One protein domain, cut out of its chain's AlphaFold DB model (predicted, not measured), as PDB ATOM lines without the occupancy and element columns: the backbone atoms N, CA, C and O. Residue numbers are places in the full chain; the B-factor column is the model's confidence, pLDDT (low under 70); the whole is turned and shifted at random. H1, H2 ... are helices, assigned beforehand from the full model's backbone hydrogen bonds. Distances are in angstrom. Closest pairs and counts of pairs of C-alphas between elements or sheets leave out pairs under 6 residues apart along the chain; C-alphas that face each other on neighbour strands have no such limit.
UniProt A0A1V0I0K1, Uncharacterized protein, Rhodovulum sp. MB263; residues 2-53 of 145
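AT A GLANCE: This is residues 2 to 53 of the 145 residues of an uncharacterized protein of Rhodovulum sp. MB263 (UniProt A0A1V0I0K1). One long helix, H1, is crossed at a steep angle by a second helix, H2, which turns back over it. A short helix, H3, packs on H2 near the beginning of H1, and the tail of residues 47 to 53 trails away and adds to the length. The printed part has 52 residues with three named helices, in the order H1, H2, H3, and no named strand; the class is all helix. The whole is compact, with a radius of gyration of the C-alphas of 11.1 A and spans of 37 by 18 by 16 A.

IN THESE COORDINATES: Start at Asn 2 and go on to C-alpha 8 at (28.762, -45.753, 28.147), where H1 begins; it covers residues 8 to 22 and is 20.7 A long from first to last C-alpha. Next find C-alpha 26 at (40.985, -53.804, 30.657), from which H2, residues 26 to 36, runs for 15.4 A. H3, residues 42 to 46, spans 6.2 A and ends at C-alpha 46, at (26.637, -50.004, 33.091).

HOW THE PARTS SIT: Look first at H1 and H2, which touch: their closest C-alphas, those of Ala 15 and Ala 29, are 4.9 A apart. Their lines stand at a steep tilt of 64 degrees, opposite ways. H2 and H3 touch too, and the closest C-alphas, of Ala 34 and Trp 42, are 5.1 A apart. H1 and H3 are close but not clearly touching, with the C-alphas of Ile 8 and Val 46 closest at 6.9 A. In H1, H2 and H3 every O i to N i+4 pair is within hydrogen-bond range.

THE WHOLE: The two C-alphas farthest apart, those of Gly 23 and Ala 52, are 37.9 A from each other. The printed part has no cut, and the links H1 to H2 and H2 to H3 are tight. The mean pLDDT of the printed part is 80.3; look for values under 70 at residues 2 to 3 and 47 to 53.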
ATOM      1  N   ASN A   2      22.629 -43.117  40.942       62.38
ATOM      2  CA  ASN A   2      23.675 -42.460  40.153       62.38
ATOM      3  C   ASN A   2      23.483 -42.843  38.681       62.38
ATOM      4  O   ASN A   2      23.272 -44.016  38.376       62.38
ATOM      5  N   ARG A   3      23.519 -41.861  37.778       64.62
ATOM      6  CA  ARG A   3      23.534 -42.064  36.324       64.62
ATOM      7  C   ARG A   3      24.918 -41.639  35.825       64.62
ATOM      8  O   ARG A   3      25.380 -40.596  36.289       64.62
ATOM      9  N   PRO A   4      25.581 -42.412  34.945       71.50
ATOM     10  CA  PRO A   4      26.855 -41.983  34.382       71.50
ATOM     11  C   PRO A   4      26.652 -40.653  33.661       71.50
ATOM     12  O   PRO A   4      25.648 -40.464  32.965       71.50
ATOM     13  N   THR A   5      27.560 -39.711  33.904       73.81
ATOM     14  CA  THR A   5      27.484 -38.369  33.312       73.81
ATOM     15  C   THR A   5      27.968 -38.401  31.868       73.81
ATOM     16  O   THR A   5      27.534 -37.596  31.048       73.81
ATOM     17  N   THR A   6      28.808 -39.385  31.551       76.06
ATOM     18  CA  THR A   6      29.333 -39.653  30.218       76.06
ATOM     19  C   THR A   6      28.625 -40.870  29.582       76.06
ATOM     20  O   THR A   6      28.375 -41.859  30.279       76.06
ATOM     21  N   PRO A   7      28.326 -40.875  28.265       75.50
ATOM     22  CA  PRO A   7      27.805 -42.059  27.576       75.50
ATOM     23  C   PRO A   7      28.687 -43.309  27.750       75.50
ATOM     24  O   PRO A   7      29.919 -43.228  27.772       75.50
ATOM     25  N   ILE A   8      28.064 -44.489  27.842       76.19
ATOM     26  CA  ILE A   8      28.762 -45.753  28.147       76.19
ATOM     27  C   ILE A   8      29.829 -46.084  27.096       76.19
ATOM     28  O   ILE A   8      30.899 -46.572  27.464       76.19
ATOM     29  N   TYR A   9      29.587 -45.806  25.810       72.62
ATOM     30  CA  TYR A   9      30.572 -46.053  24.751       72.62
ATOM     31  C   TYR A   9      31.862 -45.243  24.970       72.62
ATOM     32  O   TYR A   9      32.964 -45.793  24.902       72.62
ATOM     33  N   VAL A  10      31.736 -43.967  25.357       77.62
ATOM     34  CA  VAL A  10      32.874 -43.099  25.693       77.62
ATOM     35  C   VAL A  10      33.625 -43.666  26.896       77.62
ATOM     36  O   VAL A  10      34.852 -43.705  26.898       77.62
ATOM     37  N   LEU A  11      32.908 -44.166  27.905       86.88
ATOM     38  CA  LEU A  11      33.513 -44.767  29.096       86.88
ATOM     39  C   LEU A  11      34.237 -46.082  28.791       86.88
ATOM     40  O   LEU A  11      35.347 -46.298  29.283       86.88
ATOM     41  N   LYS A  12      33.656 -46.947  27.946       83.38
ATOM     42  CA  LYS A  12      34.303 -48.186  27.474       83.38
ATOM     43  C   LYS A  12      35.598 -47.848  26.756       83.38
ATOM     44  O   LYS A  12      36.617 -48.508  26.959       83.38
ATOM     45  N   ARG A  13      35.567 -46.804  25.936       82.12
ATOM     46  CA  ARG A  13      36.729 -46.359  25.190       82.12
ATOM     47  C   ARG A  13      37.803 -45.735  26.079       82.12
ATOM     48  O   ARG A  13      38.954 -46.144  25.957       82.12
ATOM     49  N   ARG A  14      37.439 -44.863  27.028       88.19
ATOM     50  CA  ARG A  14      38.366 -44.350  28.053       88.19
ATOM     51  C   ARG A  14      39.038 -45.491  28.812       88.19
ATOM     52  O   ARG A  14      40.231 -45.431  29.073       88.19
ATOM     53  N   ALA A  15      38.308 -46.568  29.109       90.94
ATOM     54  CA  ALA A  15      38.891 -47.750  29.738       90.94
ATOM     55  C   ALA A  15      39.888 -48.485  28.818       90.94
ATOM     56  O   ALA A  15      40.948 -48.898  29.282       90.94
ATOM     57  N   LYS A  16      39.596 -48.628  27.515       86.69
ATOM     58  CA  LYS A  16      40.549 -49.195  26.536       86.69
ATOM     59  C   LYS A  16      41.815 -48.336  26.415       86.69
ATOM     60  O   LYS A  16      42.912 -48.884  26.356       86.69
ATOM     61  N   GLU A  17      41.671 -47.014  26.373       89.31
ATOM     62  CA  GLU A  17      42.790 -46.063  26.285       89.31
ATOM     63  C   GLU A  17      43.645 -46.113  27.559       89.31
ATOM     64  O   GLU A  17      44.839 -46.392  27.480       89.31
ATOM     65  N   LEU A  18      43.019 -46.035  28.735       91.94
ATOM     66  CA  LEU A  18      43.677 -46.163  30.038       91.94
ATOM     67  C   LEU A  18      44.416 -47.502  30.208       91.94
ATOM     68  O   LEU A  18      45.500 -47.546  30.789       91.94
ATOM     69  N   SER A  19      43.844 -48.597  29.698       92.31
ATOM     70  CA  SER A  19      44.486 -49.918  29.682       92.31
ATOM     71  C   SER A  19      45.783 -49.912  28.869       92.31
ATOM     72  O   SER A  19      46.794 -50.425  29.344       92.31
ATOM     73  N   ARG A  20      45.776 -49.287  27.685       91.56
ATOM     74  CA  ARG A  20      46.955 -49.174  26.810       91.56
ATOM     75  C   ARG A  20      48.017 -48.253  27.402       91.56
ATOM     76  O   ARG A  20      49.180 -48.631  27.444       91.56
ATOM     77  N   GLU A  21      47.614 -47.082  27.890       91.75
ATOM     78  CA  GLU A  21      48.518 -46.079  28.466       91.75
ATOM     79  C   GLU A  21      49.214 -46.569  29.735       91.75
ATOM     80  O   GLU A  21      50.399 -46.316  29.935       91.75
ATOM     81  N   ARG A  22      48.481 -47.266  30.610       91.88
ATOM     82  CA  ARG A  22      49.003 -47.709  31.912       91.88
ATOM     83  C   ARG A  22      49.490 -49.154  31.921       91.88
ATOM     84  O   ARG A  22      49.943 -49.618  32.963       91.88
ATOM     85  N   GLY A  23      49.351 -49.878  30.812       92.88
ATOM     86  CA  GLY A  23      49.677 -51.304  30.733       92.88
ATOM     87  C   GLY A  23      48.864 -52.178  31.698       92.88
ATOM     88  O   GLY A  23      49.326 -53.248  32.090       92.88
ATOM     89  N   ILE A  24      47.676 -51.730  32.120       94.25
ATOM     90  CA  ILE A  24      46.813 -52.475  33.049       94.25
ATOM     91  C   ILE A  24      45.774 -53.306  32.287       94.25
ATOM     92  O   ILE A  24      45.323 -52.879  31.221       94.25
ATOM     93  N   PRO A  25      45.316 -54.451  32.829       95.06
ATOM     94  CA  PRO A  25      44.209 -55.200  32.244       95.06
ATOM     95  C   PRO A  25      42.947 -54.340  32.063       95.06
ATOM     96  O   PRO A  25      42.626 -53.504  32.911       95.06
ATOM     97  N   LEU A  26      42.180 -54.591  30.996       89.81
ATOM     98  CA  LEU A  26      40.985 -53.804  30.657       89.81
ATOM     99  C   LEU A  26      39.958 -53.736  31.800       89.81
ATOM    100  O   LEU A  26      39.363 -52.686  32.019       89.81
ATOM    101  N   HIS A  27      39.768 -54.824  32.553       87.44
ATOM    102  CA  HIS A  27      38.818 -54.847  33.669       87.44
ATOM    103  C   HIS A  27      39.240 -53.918  34.822       87.44
ATOM    104  O   HIS A  27      38.391 -53.298  35.462       87.44
ATOM    105  N   GLU A  28      40.547 -53.760  35.063       92.19
ATOM    106  CA  GLU A  28      41.065 -52.803  36.048       92.19
ATOM    107  C   GLU A  28      40.905 -51.364  35.551       92.19
ATOM    108  O   GLU A  28      40.472 -50.490  36.307       92.19
ATOM    109  N   ALA A  29      41.152 -51.114  34.264       94.81
ATOM    110  CA  ALA A  29      40.881 -49.810  33.665       94.81
ATOM    111  C   ALA A  29      39.390 -49.435  33.756       94.81
ATOM    112  O   ALA A  29      39.050 -48.337  34.191       94.81
ATOM    113  N   GLN A  30      38.488 -50.369  33.445       92.06
ATOM    114  CA  GLN A  30      37.039 -50.204  33.603       92.06
ATOM    115  C   GLN A  30      36.655 -49.867  35.049       92.06
ATOM    116  O   GLN A  30      35.883 -48.942  35.294       92.06
ATOM    117  N   LYS A  31      37.227 -50.566  36.032       92.19
ATOM    118  CA  LYS A  31      36.990 -50.291  37.455       92.19
ATOM    119  C   LYS A  31      37.440 -48.885  37.861       92.19
ATOM    120  O   LYS A  31      36.766 -48.247  38.668       92.19
ATOM    121  N   GLN A  32      38.547 -48.388  37.307       93.75
ATOM    122  CA  GLN A  32      39.009 -47.016  37.545       93.75
ATOM    123  C   GLN A  32      38.061 -45.980  36.934       93.75
ATOM    124  O   GLN A  32      37.671 -45.047  37.633       93.75
ATOM    125  N   ILE A  33      37.630 -46.175  35.685       92.56
ATOM    126  CA  ILE A  33      36.637 -45.305  35.034       92.56
ATOM    127  C   ILE A  33      35.318 -45.295  35.817       92.56
ATOM    128  O   ILE A  33      34.750 -44.234  36.054       92.56
ATOM    129  N   ALA A  34      34.868 -46.455  36.304       89.44
ATOM    130  CA  ALA A  34      33.657 -46.536  37.113       89.44
ATOM    131  C   ALA A  34      33.737 -45.679  38.379       89.44
ATOM    132  O   ALA A  34      32.815 -44.919  38.667       89.44
ATOM    133  N   LYS A  35      34.866 -45.735  39.092       89.94
ATOM    134  CA  LYS A  35      35.093 -44.907  40.281       89.94
ATOM    135  C   LYS A  35      35.120 -43.412  39.964       89.94
ATOM    136  O   LYS A  35      34.602 -42.637  40.760       89.94
ATOM    137  N   GLN A  36      35.692 -43.013  38.826       89.44
ATOM    138  CA  GLN A  36      35.720 -41.609  38.385       89.44
ATOM    139  C   GLN A  36      34.315 -41.062  38.110       89.44
ATOM    140  O   GLN A  36      34.027 -39.917  38.435       89.44
ATOM    141  N   GLU A  37      33.428 -41.901  37.582       85.25
ATOM    142  CA  GLU A  37      32.020 -41.571  37.337       85.25
ATOM    143  C   GLU A  37      31.144 -41.706  38.604       85.25
ATOM    144  O   GLU A  37      29.930 -41.524  38.547       85.25
ATOM    145  N   GLY A  38      31.735 -42.032  39.762       87.06
ATOM    146  CA  GLY A  38      31.023 -42.156  41.039       87.06
ATOM    147  C   GLY A  38      30.334 -43.508  41.266       87.06
ATOM    148  O   GLY A  38      29.396 -43.594  42.064       87.06
ATOM    149  N   PHE A  39      30.780 -44.567  40.586       86.00
ATOM    150  CA  PHE A  39      30.263 -45.933  40.710       86.00
ATOM    151  C   PHE A  39      31.272 -46.877  41.377       86.00
ATOM    152  O   PHE A  39      32.479 -46.806  41.158       86.00
ATOM    153  N   ALA A  40      30.770 -47.821  42.178       83.38
ATOM    154  CA  ALA A  40      31.606 -48.788  42.898       83.38
ATOM    155  C   ALA A  40      32.230 -49.868  41.992       83.38
ATOM    156  O   ALA A  40      33.285 -50.418  42.315       83.38
ATOM    157  N   SER A  41      31.597 -50.182  40.861       85.31
ATOM    158  CA  SER A  41      32.096 -51.160  39.896       85.31
ATOM    159  C   SER A  41      31.635 -50.819  38.486       85.31
ATOM    160  O   SER A  41      30.658 -50.093  38.298       85.31
ATOM    161  N   TRP A  42      32.324 -51.379  37.492       84.62
ATOM    162  CA  TRP A  42      31.925 -51.249  36.095       84.62
ATOM    163  C   TRP A  42      30.508 -51.774  35.861       84.62
ATOM    164  O   TRP A  42      29.705 -51.081  35.253       84.62
ATOM    165  N   SER A  43      30.171 -52.939  36.424       80.56
ATOM    166  CA  SER A  43      28.821 -53.510  36.364       80.56
ATOM    167  C   SER A  43      27.759 -52.559  36.913       80.56
ATOM    168  O   SER A  43      26.706 -52.445  36.305       80.56
ATOM    169  N   LEU A  44      28.047 -51.846  38.013       81.12
ATOM    170  CA  LEU A  44      27.131 -50.857  38.595       81.12
ATOM    171  C   LEU A  44      26.997 -49.589  37.744       81.12
ATOM    172  O   LEU A  44      25.948 -48.951  37.750       81.12
ATOM    173  N   LEU A  45      28.059 -49.219  37.029       82.56
ATOM    174  CA  LEU A  45      28.052 -48.098  36.096       82.56
ATOM    175  C   LEU A  45      27.209 -48.397  34.858       82.56
ATOM    176  O   LEU A  45      26.443 -47.547  34.407       82.56
ATOM    177  N   VAL A  46      27.369 -49.597  34.297       74.94
ATOM    178  CA  VAL A  46      26.637 -50.004  33.091       74.94
ATOM    179  C   VAL A  46      25.228 -50.492  33.410       74.94
ATOM    180  O   VAL A  46      24.361 -50.465  32.538       74.94
ATOM    181  N   SER A  47      24.959 -50.895  34.656       68.25
ATOM    182  CA  SER A  47      23.600 -51.175  35.102       68.25
ATOM    183  C   SER A  47      22.822 -49.865  35.187       68.25
ATOM    184  O   SER A  47      22.957 -49.101  36.146       68.25
ATOM    185  N   ARG A  48      21.991 -49.589  34.177       56.34
ATOM    186  CA  ARG A  48      21.013 -48.497  34.253       56.34
ATOM    187  C   ARG A  48      20.125 -48.724  35.485       56.34
ATOM    188  O   ARG A  48      19.652 -49.847  35.672       56.34
ATOM    189  N   PRO A  49      19.828 -47.690  36.294       49.84
ATOM    190  CA  PRO A  49      18.691 -47.772  37.195       49.84
ATOM    191  C   PRO A  49      17.449 -47.993  36.328       49.84
ATOM    192  O   PRO A  49      17.109 -47.160  35.486       49.84
ATOM    193  N   THR A  50      16.839 -49.166  36.464       41.97
ATOM    194  CA  THR A  50      15.719 -49.627  35.646       41.97
ATOM    195  C   THR A  50      14.474 -48.799  35.938       41.97
ATOM    196  O   THR A  50      13.706 -49.102  36.848       41.97
ATOM    197  N   ALA A  51      14.261 -47.771  35.129       40.00
ATOM    198  CA  ALA A  51      12.934 -47.308  34.763       40.00
ATOM    199  C   ALA A  51      12.850 -47.432  33.235       40.00
ATOM    200  O   ALA A  51      13.543 -46.712  32.521       40.00
ATOM    201  N   ALA A  52      12.047 -48.400  32.784       42.47
ATOM    202  CA  ALA A  52      11.896 -48.891  31.412       42.47
ATOM    203  C   ALA A  52      13.120 -49.636  30.837       42.47
ATOM    204  O   ALA A  52      14.216 -49.100  30.674       42.47
ATOM    205  N   SER A  53      12.902 -50.916  30.532       44.12
ATOM    206  CA  SER A  53      13.776 -51.779  29.744       44.12
ATOM    207  C   SER A  53      14.046 -51.140  28.382       44.12
ATOM    208  O   SER A  53      13.186 -51.160  27.507       44.12
TER     209      SER A  53